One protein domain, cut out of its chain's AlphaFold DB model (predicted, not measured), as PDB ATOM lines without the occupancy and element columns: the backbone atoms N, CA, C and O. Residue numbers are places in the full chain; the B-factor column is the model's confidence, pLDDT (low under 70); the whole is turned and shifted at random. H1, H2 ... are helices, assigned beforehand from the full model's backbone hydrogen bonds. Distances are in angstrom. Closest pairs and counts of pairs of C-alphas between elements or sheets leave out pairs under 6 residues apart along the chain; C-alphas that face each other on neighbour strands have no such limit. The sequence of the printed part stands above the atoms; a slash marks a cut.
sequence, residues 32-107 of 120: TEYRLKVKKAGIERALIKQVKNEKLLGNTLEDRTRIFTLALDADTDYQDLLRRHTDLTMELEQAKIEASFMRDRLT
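Overview. This is residues 32 to 107 of the 120 residues of an uncharacterized protein of Desulfococcus oleovorans (strain DSM 6200 / JCM 39069 / Hxd3) (UniProt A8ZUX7). One long helix, H3, runs out as a free arm, residues 89 to 107, from a small body in which its first part lies side by side with the first part of H1, and H2 crosses H1 steeply. The arm makes much of the length: the spans are 62 by 21 by 16 A. The 76 printed residues hold three named helices, H1, H2, H3, and no named strand: all helix, extended, radius of gyration of the C-alphas 18.9 A.

Arrangement. H3, residues 76 to 107, touches H1, residues 32 to 51, with its residues 78 to 85 alone, and H1 touches H3 with its residues 32 to 40 alone; the closest C-alphas of the two, those of Thr 32 and His 85, are 6.1 A apart, and the helices run opposite ways at a shallow tilt of 17 degrees. H2, residues 61 to 74, touches H1 at a steep tilt of 63 degrees, closest C-alphas Glu 44 and Phe 68, 6.7 A. H2 and H3 only just touch, only at the corner, with 3 pairs of C-alphas within 8 A, closest Leu 72 and Tyr 78, 6.6 A. In H1, H2 and H3 every O i to N i+4 pair is within hydrogen-bond range.

Along the chain. H3 is 46.3 A long and ends at C-alpha 107 (239.912, 231.886, 134.664). H1, 28.9 A, begins at C-alpha 32 (248.545, 229.437, 167.950); H2 measures 20.0 A.

Size, cuts and confidence. The C-alphas of Lys 52 and Thr 107, the two farthest apart, are 62.6 A apart. The printed part has no cut, no link is long, and no printed residue is under 70 in pLDDT.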
ATOM      1  N   THR A  32     249.422 228.908 166.898       97.75
ATOM      2  CA  THR A  32     248.545 229.437 167.950       97.75
ATOM      3  C   THR A  32     247.709 228.328 168.597       97.75
ATOM      4  O   THR A  32     247.617 228.274 169.821       97.75
ATOM      5  N   GLU A  33     247.172 227.387 167.816       97.69
ATOM      6  CA  GLU A  33     246.469 226.197 168.315       97.69
ATOM      7  C   GLU A  33     247.363 225.339 169.216       97.69
ATOM      8  O   GLU A  33     246.928 224.856 170.266       97.69
ATOM      9  N   TYR A  34     248.628 225.150 168.829       97.94
ATOM     10  CA  TYR A  34     249.593 224.437 169.660       97.94
ATOM     11  C   TYR A  34     249.833 225.168 170.988       97.94
ATOM     12  O   TYR A  34     249.763 224.552 172.054       97.94
ATOM     13  N   ARG A  35     250.043 226.489 170.943       97.69
ATOM     14  CA  ARG A  35     250.218 227.319 172.147       97.69
ATOM     15  C   ARG A  35     248.994 227.265 173.065       97.69
ATOM     16  O   ARG A  35     249.170 227.104 174.270       97.69
ATOM     17  N   LEU A  36     247.778 227.315 172.515       97.75
ATOM     18  CA  LEU A  36     246.531 227.158 173.273       97.75
ATOM     19  C   LEU A  36     246.473 225.814 174.003       97.75
ATOM     20  O   LEU A  36     246.176 225.780 175.197       97.75
ATOM     21  N   LYS A  37     246.806 224.712 173.319       97.50
ATOM     22  CA  LYS A  37     246.844 223.369 173.927       97.50
ATOM     23  C   LYS A  37     247.840 223.301 175.084       97.50
ATOM     24  O   LYS A  37     247.499 222.805 176.156       97.50
ATOM     25  N   VAL A  38     249.051 223.826 174.887       97.88
ATOM     26  CA  VAL A  38     250.092 223.850 175.926       97.88
ATOM     27  C   VAL A  38     249.668 224.717 177.113       97.88
ATOM     28  O   VAL A  38     249.798 224.285 178.258       97.88
ATOM     29  N   LYS A  39     249.128 225.916 176.862       97.38
ATOM     30  CA  LYS A  39     248.683 226.840 177.913       97.38
ATOM     31  C   LYS A  39     247.526 226.246 178.720       97.38
ATOM     32  O   LYS A  39     247.602 226.241 179.946       97.38
ATOM     33  N   LYS A  40     246.525 225.658 178.052       96.88
ATOM     34  CA  LYS A  40     245.413 224.942 178.697       96.88
ATOM     35  C   LYS A  40     245.916 223.837 179.631       96.88
ATOM     36  O   LYS A  40     245.578 223.840 180.810       96.88
ATOM     37  N   ALA A  41     246.795 222.961 179.140       95.75
ATOM     38  CA  ALA A  41     247.385 221.897 179.956       95.75
ATOM     39  C   ALA A  41     248.215 222.447 181.134       95.75
ATOM     40  O   ALA A  41     248.239 221.865 182.220       95.75
ATOM     41  N   GLY A  42     248.893 223.584 180.941       96.44
ATOM     42  CA  GLY A  42     249.618 224.287 181.999       96.44
ATOM     43  C   GLY A  42     248.704 224.773 183.126       96.44
ATOM     44  O   GLY A  42     249.019 224.551 184.297       96.44
ATOM     45  N   ILE A  43     247.564 225.376 182.779       95.50
ATOM     46  CA  ILE A  43     246.548 225.855 183.732       95.50
ATOM     47  C   ILE A  43     245.925 224.677 184.488       95.50
ATOM     48  O   ILE A  43     245.886 224.688 185.720       95.50
ATOM     49  N   GLU A  44     245.525 223.619 183.776       93.38
ATOM     50  CA  GLU A  44     244.988 222.390 184.379       93.38
ATOM     51  C   GLU A  44     245.976 221.788 185.390       93.38
ATOM     52  O   GLU A  44     245.623 221.496 186.537       93.38
ATOM     53  N   ARG A  45     247.254 221.672 185.009       93.31
ATOM     54  CA  ARG A  45     248.306 221.159 185.894       93.31
ATOM     55  C   ARG A  45     248.529 222.051 187.113       93.31
ATOM     56  O   ARG A  45     248.765 221.531 188.206       93.31
ATOM     57  N   ALA A  46     248.496 223.373 186.944       93.56
ATOM     58  CA  ALA A  46     248.667 224.319 188.043       93.56
ATOM     59  C   ALA A  46     247.540 224.181 189.076       93.56
ATOM     60  O   ALA A  46     247.828 224.068 190.269       93.56
ATOM     61  N   LEU A  47     246.290 224.085 188.617       92.19
ATOM     62  CA  LEU A  47     245.125 223.844 189.469       92.19
ATOM     63  C   LEU A  47     245.237 222.530 190.242       92.19
ATOM     64  O   LEU A  47     245.133 222.521 191.469       92.19
ATOM     65  N   ILE A  48     245.517 221.421 189.550       90.81
ATOM     66  CA  ILE A  48     245.666 220.104 190.189       90.81
ATOM     67  C   ILE A  48     246.779 220.138 191.242       90.81
ATOM     68  O   ILE A  48     246.630 219.566 192.322       90.81
ATOM     69  N   LYS A  49     247.888 220.835 190.966       92.56
ATOM     70  CA  LYS A  49     248.992 220.986 191.920       92.56
ATOM     71  C   LYS A  49     248.577 221.782 193.160       92.56
ATOM     72  O   LYS A  49     248.990 221.412 194.258       92.56
ATOM     73  N   GLN A  50     247.774 222.836 193.006       90.25
ATOM     74  CA  GLN A  50     247.278 223.640 194.129       90.25
ATOM     75  C   GLN A  50     246.406 222.814 195.078       90.25
ATOM     76  O   GLN A  50     246.605 222.866 196.290       90.25
ATOM     77  N   VAL A  51     245.504 221.989 194.540       89.19
ATOM     78  CA  VAL A  51     244.630 221.124 195.353       89.19
ATOM     79  C   VAL A  51     245.230 219.746 195.660       89.19
ATOM     80  O   VAL A  51     244.600 218.931 196.326       89.19
ATOM     81  N   LYS A  52     246.453 219.468 195.188       88.62
ATOM     82  CA  LYS A  52     247.208 218.202 195.311       88.62
ATOM     83  C   LYS A  52     246.573 216.965 194.655       88.62
ATOM     84  O   LYS A  52     247.243 215.939 194.558       88.62
ATOM     85  N   ASN A  53     245.317 217.029 194.214       85.19
ATOM     86  CA  ASN A  53     244.610 215.947 193.530       85.19
ATOM     87  C   ASN A  53     243.434 216.508 192.715       85.19
ATOM     88  O   ASN A  53     242.627 217.269 193.235       85.19
ATOM     89  N   GLU A  54     243.288 216.076 191.465       82.44
ATOM     90  CA  GLU A  54     242.190 216.478 190.577       82.44
ATOM     91  C   GLU A  54     240.802 216.183 191.167       82.44
ATOM     92  O   GLU A  54     239.888 216.996 191.054       82.44
ATOM     93  N   LYS A  55     240.641 215.052 191.867       84.50
ATOM     94  CA  LYS A  55     239.364 214.684 192.503       84.50
ATOM     95  C   LYS A  55     238.937 215.660 193.601       84.50
ATOM     96  O   LYS A  55     237.768 215.669 193.962       84.50
ATOM     97  N   LEU A  56     239.868 216.465 194.118       84.44
ATOM     98  CA  LEU A  56     239.595 217.488 195.127       84.44
ATOM     99  C   LEU A  56     239.186 218.835 194.521       84.44
ATOM    100  O   LEU A  56     238.795 219.721 195.270       84.44
ATOM    101  N   LEU A  57     239.244 218.996 193.191       84.62
ATOM    102  CA  LEU A  57     238.703 220.189 192.535       84.62
ATOM    103  C   LEU A  57     237.182 220.254 192.702       84.62
ATOM    104  O   LEU A  57     236.647 221.309 192.999       84.62
ATOM    105  N   GLY A  58     236.483 219.129 192.565       88.06
ATOM    106  CA  GLY A  58     235.029 219.086 192.663       88.06
ATOM    107  C   GLY A  58     234.512 217.667 192.855       88.06
ATOM    108  O   GLY A  58     235.120 216.698 192.382       88.06
ATOM    109  N   ASN A  59     233.377 217.561 193.546       88.06
ATOM    110  CA  ASN A  59     232.762 216.285 193.915       88.06
ATOM    111  C   ASN A  59     232.245 215.535 192.681       88.06
ATOM    112  O   ASN A  59     232.373 214.312 192.594       88.06
ATOM    113  N   THR A  60     231.716 216.269 191.701       93.38
ATOM    114  CA  THR A  60     231.229 215.720 190.432       93.38
ATOM    115  C   THR A  60     232.170 216.047 189.269       93.38
ATOM    116  O   THR A  60     233.070 216.880 189.375       93.38
ATOM    117  N   LEU A  61     231.981 215.371 188.131       90.75
ATOM    118  CA  LEU A  61     232.700 215.704 186.896       90.75
ATOM    119  C   LEU A  61     232.319 217.101 186.374       90.75
ATOM    120  O   LEU A  61     233.173 217.816 185.850       90.75
ATOM    121  N   GLU A  62     231.057 217.496 186.543       93.06
ATOM    122  CA  GLU A  62     230.545 218.804 186.131       93.06
ATOM    123  C   GLU A  62     231.191 219.933 186.936       93.06
ATOM    124  O   GLU A  62     231.668 220.901 186.345       93.06
ATOM    125  N   ASP A  63     231.318 219.771 188.258       92.38
ATOM    126  CA  ASP A  63     231.999 220.745 189.122       92.38
ATOM    127  C   ASP A  63     233.455 220.941 188.697       92.38
ATOM    128  O   ASP A  63     233.923 222.070 188.549       92.38
ATOM    129  N   ARG A  64     234.170 219.835 188.443       91.31
ATOM    130  CA  ARG A  64     235.562 219.882 187.973       91.31
ATOM    131  C   ARG A  64     235.673 220.602 186.634       91.31
ATOM    132  O   ARG A  64     236.526 221.471 186.481       91.31
ATOM    133  N   THR A  65     234.779 220.293 185.696       92.25
ATOM    134  CA  THR A  65     234.734 220.949 184.381       92.25
ATOM    135  C   THR A  65     234.480 222.446 184.527       92.25
ATOM    136  O   THR A  65     235.196 223.247 183.934       92.25
ATOM    137  N   ARG A  66     233.517 222.845 185.367       94.38
ATOM    138  CA  ARG A  66     233.210 224.254 185.634       94.38
ATOM    139  C   ARG A  66     234.407 224.996 186.222       94.38
ATOM    140  O   ARG A  66     234.689 226.111 185.797       94.38
ATOM    141  N   ILE A  67     235.113 224.393 187.176       93.94
ATOM    142  CA  ILE A  67     236.299 224.997 187.796       93.94
ATOM    143  C   ILE A  67     237.422 225.169 186.775       93.94
ATOM    144  O   ILE A  67     238.041 226.231 186.734       93.94
ATOM    145  N   PHE A  68     237.653 224.171 185.919       93.19
ATOM    146  CA  PHE A  68     238.617 224.300 184.828       93.19
ATOM    147  C   PHE A  68     238.238 225.426 183.866       93.19
ATOM    148  O   PHE A  68     239.090 226.254 183.556       93.19
ATOM    149  N   THR A  69     236.974 225.508 183.447       94.81
ATOM    150  CA  THR A  69     236.500 226.594 182.578       94.81
ATOM    151  C   THR A  69     236.724 227.961 183.221       94.81
ATOM    152  O   THR A  69     237.321 228.827 182.595       94.81
ATOM    153  N   LEU A  70     236.356 228.137 184.494       96.00
ATOM    154  CA  LEU A  70     236.555 229.407 185.200       96.00
ATOM    155  C   LEU A  70     238.032 229.806 185.304       96.00
ATOM    156  O   LEU A  70     238.357 230.986 185.218       96.00
ATOM    157  N   ALA A  71     238.935 228.842 185.482       94.88
ATOM    158  CA  ALA A  71     240.364 229.132 185.516       94.88
ATOM    159  C   ALA A  71     240.926 229.507 184.141       94.88
ATOM    160  O   ALA A  71     241.795 230.369 184.060       94.88
ATOM    161  N   LEU A  72     240.423 228.891 183.067       95.88
ATOM    162  CA  LEU A  72     240.752 229.296 181.699       95.88
ATOM    163  C   LEU A  72     240.212 230.696 181.388       95.88
ATOM    164  O   LEU A  72     240.894 231.484 180.738       95.88
ATOM    165  N   ASP A  73     239.019 231.029 181.875       95.94
ATOM    166  CA  ASP A  73     238.414 232.357 181.723       95.94
ATOM    167  C   ASP A  73     239.164 233.437 182.512       95.94
ATOM    168  O   ASP A  73     239.245 234.583 182.072       95.94
ATOM    169  N   ALA A  74     239.751 233.070 183.652       96.00
ATOM    170  CA  ALA A  74     240.540 233.972 184.485       96.00
ATOM    171  C   ALA A  74     241.985 234.186 183.988       96.00
ATOM    172  O   ALA A  74     242.609 235.179 184.366       96.00
ATOM    173  N   ASP A  75     242.542 233.281 183.176       97.44
ATOM    174  CA  ASP A  75     243.908 233.408 182.656       97.44
ATOM    175  C   ASP A  75     243.941 234.331 181.425       97.44
ATOM    176  O   ASP A  75     243.479 233.981 180.337       97.44
ATOM    177  N   THR A  76     244.505 235.531 181.594       96.69
ATOM    178  CA  THR A  76     244.519 236.563 180.544       96.69
ATOM    179  C   THR A  76     245.308 236.140 179.313       96.69
ATOM    180  O   THR A  76     244.847 236.372 178.200       96.69
ATOM    181  N   ASP A  77     246.450 235.468 179.481       96.75
ATOM    182  CA  ASP A  77     247.257 235.014 178.344       96.75
ATOM    183  C   ASP A  77     246.503 233.974 177.503       96.75
ATOM    184  O   ASP A  77     246.604 233.959 176.276       96.75
ATOM    185  N   TYR A  78     245.763 233.069 178.152       97.56
ATOM    186  CA  TYR A  78     244.934 232.081 177.472       97.56
ATOM    187  C   TYR A  78     243.805 232.761 176.696       97.56
ATOM    188  O   TYR A  78     243.579 232.421 175.534       97.56
ATOM    189  N   GLN A  79     243.144 233.754 177.296       98.00
ATOM    190  CA  GLN A  79     242.102 234.529 176.621       98.00
ATOM    191  C   GLN A  79     242.652 235.339 175.442       98.00
ATOM    192  O   GLN A  79     242.032 235.372 174.377       98.00
ATOM    193  N   ASP A  80     243.837 235.930 175.573       97.88
ATOM    194  CA  ASP A  80     244.487 236.653 174.478       97.88
ATOM    195  C   ASP A  80     244.903 235.709 173.340       97.88
ATOM    196  O   ASP A  80     244.694 236.021 172.165       97.88
ATOM    197  N   LEU A  81     245.403 234.509 173.659       97.81
ATOM    198  CA  LEU A  81     245.653 233.463 172.661       97.81
ATOM    199  C   LEU A  81     244.360 233.005 171.973       97.81
ATOM    200  O   LEU A  81     244.368 232.761 170.766       97.81
ATOM    201  N   LEU A  82     243.253 232.901 172.713       97.69
ATOM    202  CA  LEU A  82     241.955 232.489 172.176       97.69
ATOM    203  C   LEU A  82     241.379 233.546 171.224       97.69
ATOM    204  O   LEU A  82     240.876 233.207 170.149       97.69
ATOM    205  N   ARG A  83     241.513 234.831 171.573       98.12
ATOM    206  CA  ARG A  83     241.179 235.951 170.681       98.12
ATOM    207  C   ARG A  83     242.035 235.909 169.428       98.12
ATOM    208  O   ARG A  83     241.494 235.868 168.330       98.12
ATOM    209  N   ARG A  84     243.358 235.781 169.581       97.62
ATOM    210  CA  ARG A  84     244.276 235.716 168.440       97.62
ATOM    211  C   ARG A  84     243.969 234.545 167.509       97.62
ATOM    212  O   ARG A  84     244.041 234.702 166.295       97.62
ATOM    213  N   HIS A  85     243.625 233.385 168.059       98.12
ATOM    214  CA  HIS A  85     243.173 232.230 167.286       98.12
ATOM    215  C   HIS A  85     241.900 232.541 166.488       98.12
ATOM    216  O   HIS A  85     241.808 232.201 165.308       98.12
ATOM    217  N   THR A  86     240.927 233.195 167.123       97.94
ATOM    218  CA  THR A  86     239.663 233.590 166.485       97.94
ATOM    219  C   THR A  86     239.912 234.569 165.339       97.94
ATOM    220  O   THR A  86     239.460 234.315 164.223       97.94
ATOM    221  N   ASP A  87     240.719 235.605 165.572       98.06
ATOM    222  CA  ASP A  87     241.090 236.590 164.553       98.06
ATOM    223  C   ASP A  87     241.800 235.918 163.372       98.06
ATOM    224  O   ASP A  87     241.394 236.082 162.225       98.06
ATOM    225  N   LEU A  88     242.809 235.079 163.642       98.00
ATOM    226  CA  LEU A  88     243.541 234.347 162.603       98.00
ATOM    227  C   LEU A  88     242.639 233.406 161.798       98.00
ATOM    228  O   LEU A  88     242.853 233.241 160.599       98.00
ATOM    229  N   THR A  89     241.642 232.791 162.435       98.06
ATOM    230  CA  THR A  89     240.666 231.932 161.748       98.06
ATOM    231  C   THR A  89     239.818 232.753 160.779       98.06
ATOM    232  O   THR A  89     239.648 232.360 159.625       98.06
ATOM    233  N   MET A  90     239.328 233.916 161.219       98.12
ATOM    234  CA  MET A  90     238.550 234.822 160.371       98.12
ATOM    235  C   MET A  90     239.390 235.388 159.220       98.12
ATOM    236  O   MET A  90     238.958 235.353 158.067       98.12
ATOM    237  N   GLU A  91     240.606 235.857 159.511       97.81
ATOM    238  CA  GLU A  91     241.553 236.357 158.510       97.81
ATOM    239  C   GLU A  91     241.895 235.278 157.472       97.81
ATOM    240  O   GLU A  91     241.979 235.569 156.275       97.81
ATOM    241  N   LEU A  92     242.078 234.026 157.905       98.12
ATOM    242  CA  LEU A  92     242.376 232.910 157.010       98.12
ATOM    243  C   LEU A  92     241.221 232.639 156.042       98.12
ATOM    244  O   LEU A  92     241.473 232.484 154.845       98.12
ATOM    245  N   GLU A  93     239.976 232.609 156.522       97.81
ATOM    246  CA  GLU A  93     238.837 232.373 155.627       97.81
ATOM    247  C   GLU A  93     238.626 233.517 154.652       97.81
ATOM    248  O   GLU A  93     238.409 233.266 153.465       97.81
ATOM    249  N   GLN A  94     238.815 234.757 155.099       97.50
ATOM    250  CA  GLN A  94     238.805 235.904 154.202       97.50
ATOM    251  C   GLN A  94     239.884 235.776 153.112       97.50
ATOM    252  O   GLN A  94     239.588 235.906 151.922       97.50
ATOM    253  N   ALA A  95     241.119 235.421 153.482       97.00
ATOM    254  CA  ALA A  95     242.211 235.238 152.526       97.00
ATOM    255  C   ALA A  95     241.948 234.091 151.529       97.00
ATOM    256  O   ALA A  95     242.299 234.194 150.349       97.00
ATOM    257  N   LYS A  96     241.305 232.997 151.961       97.38
ATOM    258  CA  LYS A  96     240.898 231.904 151.059       97.38
ATOM    259  C   LYS A  96     239.819 232.347 150.074       97.38
ATOM    260  O   LYS A  96     239.907 231.997 148.894       97.38
ATOM    261  N   ILE A  97     238.832 233.117 150.534       97.69
ATOM    262  CA  ILE A  97     237.778 233.681 149.679       97.69
ATOM    263  C   ILE A  97     238.400 234.590 148.617       97.69
ATOM    264  O   ILE A  97     238.122 234.423 147.428       97.69
ATOM    265  N   GLU A  98     239.303 235.486 149.011       96.06
ATOM    266  CA  GLU A  98     240.014 236.373 148.085       96.06
ATOM    267  C   GLU A  98     240.841 235.593 147.059       96.06
ATOM    268  O   GLU A  98     240.789 235.884 145.861       96.06
ATOM    269  N   ALA A  99     241.556 234.550 147.490       96.88
ATOM    270  CA  ALA A  99     242.296 233.685 146.578       96.88
ATOM    271  C   ALA A  99     241.371 232.970 145.576       96.88
ATOM    272  O   ALA A  99     241.718 232.867 144.396       96.88
ATOM    273  N   SER A 100     240.195 232.498 146.009       97.38
ATOM    274  CA  SER A 100     239.200 231.909 145.102       97.38
ATOM    275  C   SER A 100     238.693 232.940 144.101       97.38
ATOM    276  O   SER A 100     238.730 232.693 142.899       97.38
ATOM    277  N   PHE A 101     238.319 234.128 144.571       96.75
ATOM    278  CA  PHE A 101     237.837 235.210 143.719       96.75
ATOM    279  C   PHE A 101     238.858 235.604 142.643       96.75
ATOM    280  O   PHE A 101     238.511 235.725 141.467       96.75
ATOM    281  N   MET A 102     240.137 235.749 143.008       96.56
ATOM    282  CA  MET A 102     241.201 236.067 142.046       96.56
ATOM    283  C   MET A 102     241.419 234.939 141.033       96.56
ATOM    284  O   MET A 102     241.632 235.211 139.850       96.56
ATOM    285  N   ARG A 103     241.337 233.673 141.466       97.00
ATOM    286  CA  ARG A 103     241.418 232.507 140.572       97.00
ATOM    287  C   ARG A 103     240.269 232.500 139.569       97.00
ATOM    288  O   ARG A 103     240.498 232.260 138.384       97.00
ATOM    289  N   ASP A 104     239.054 232.758 140.032       97.25
ATOM    290  CA  ASP A 104     237.861 232.706 139.195       97.25
ATOM    291  C   ASP A 104     237.886 233.852 138.170       97.25
ATOM    292  O   ASP A 104     237.686 233.620 136.977       97.25
ATOM    293  N   ARG A 105     238.293 235.063 138.587       95.94
ATOM    294  CA  ARG A 105     238.545 236.185 137.667       95.94
ATOM    295  C   ARG A 105     239.600 235.862 136.618       95.94
ATOM    296  O   ARG A 105     239.358 236.096 135.439       95.94
ATOM    297  N   LEU A 106     240.744 235.306 137.025       94.94
ATOM    298  CA  LEU A 106     241.804 234.923 136.090       94.94
ATOM    299  C   LEU A 106     241.301 233.886 135.078       94.94
ATOM    300  O   LEU A 106     241.599 233.991 133.894       94.94
ATOM    301  N   THR A 107     240.502 232.918 135.529       95.38
ATOM    302  CA  THR A 107     239.912 231.886 134.664       95.38
ATOM    303  C   THR A 107     239.022 232.506 133.589       95.38
ATOM    304  O   THR A 107     239.164 232.173 132.413       95.38
TER     305      THR A 107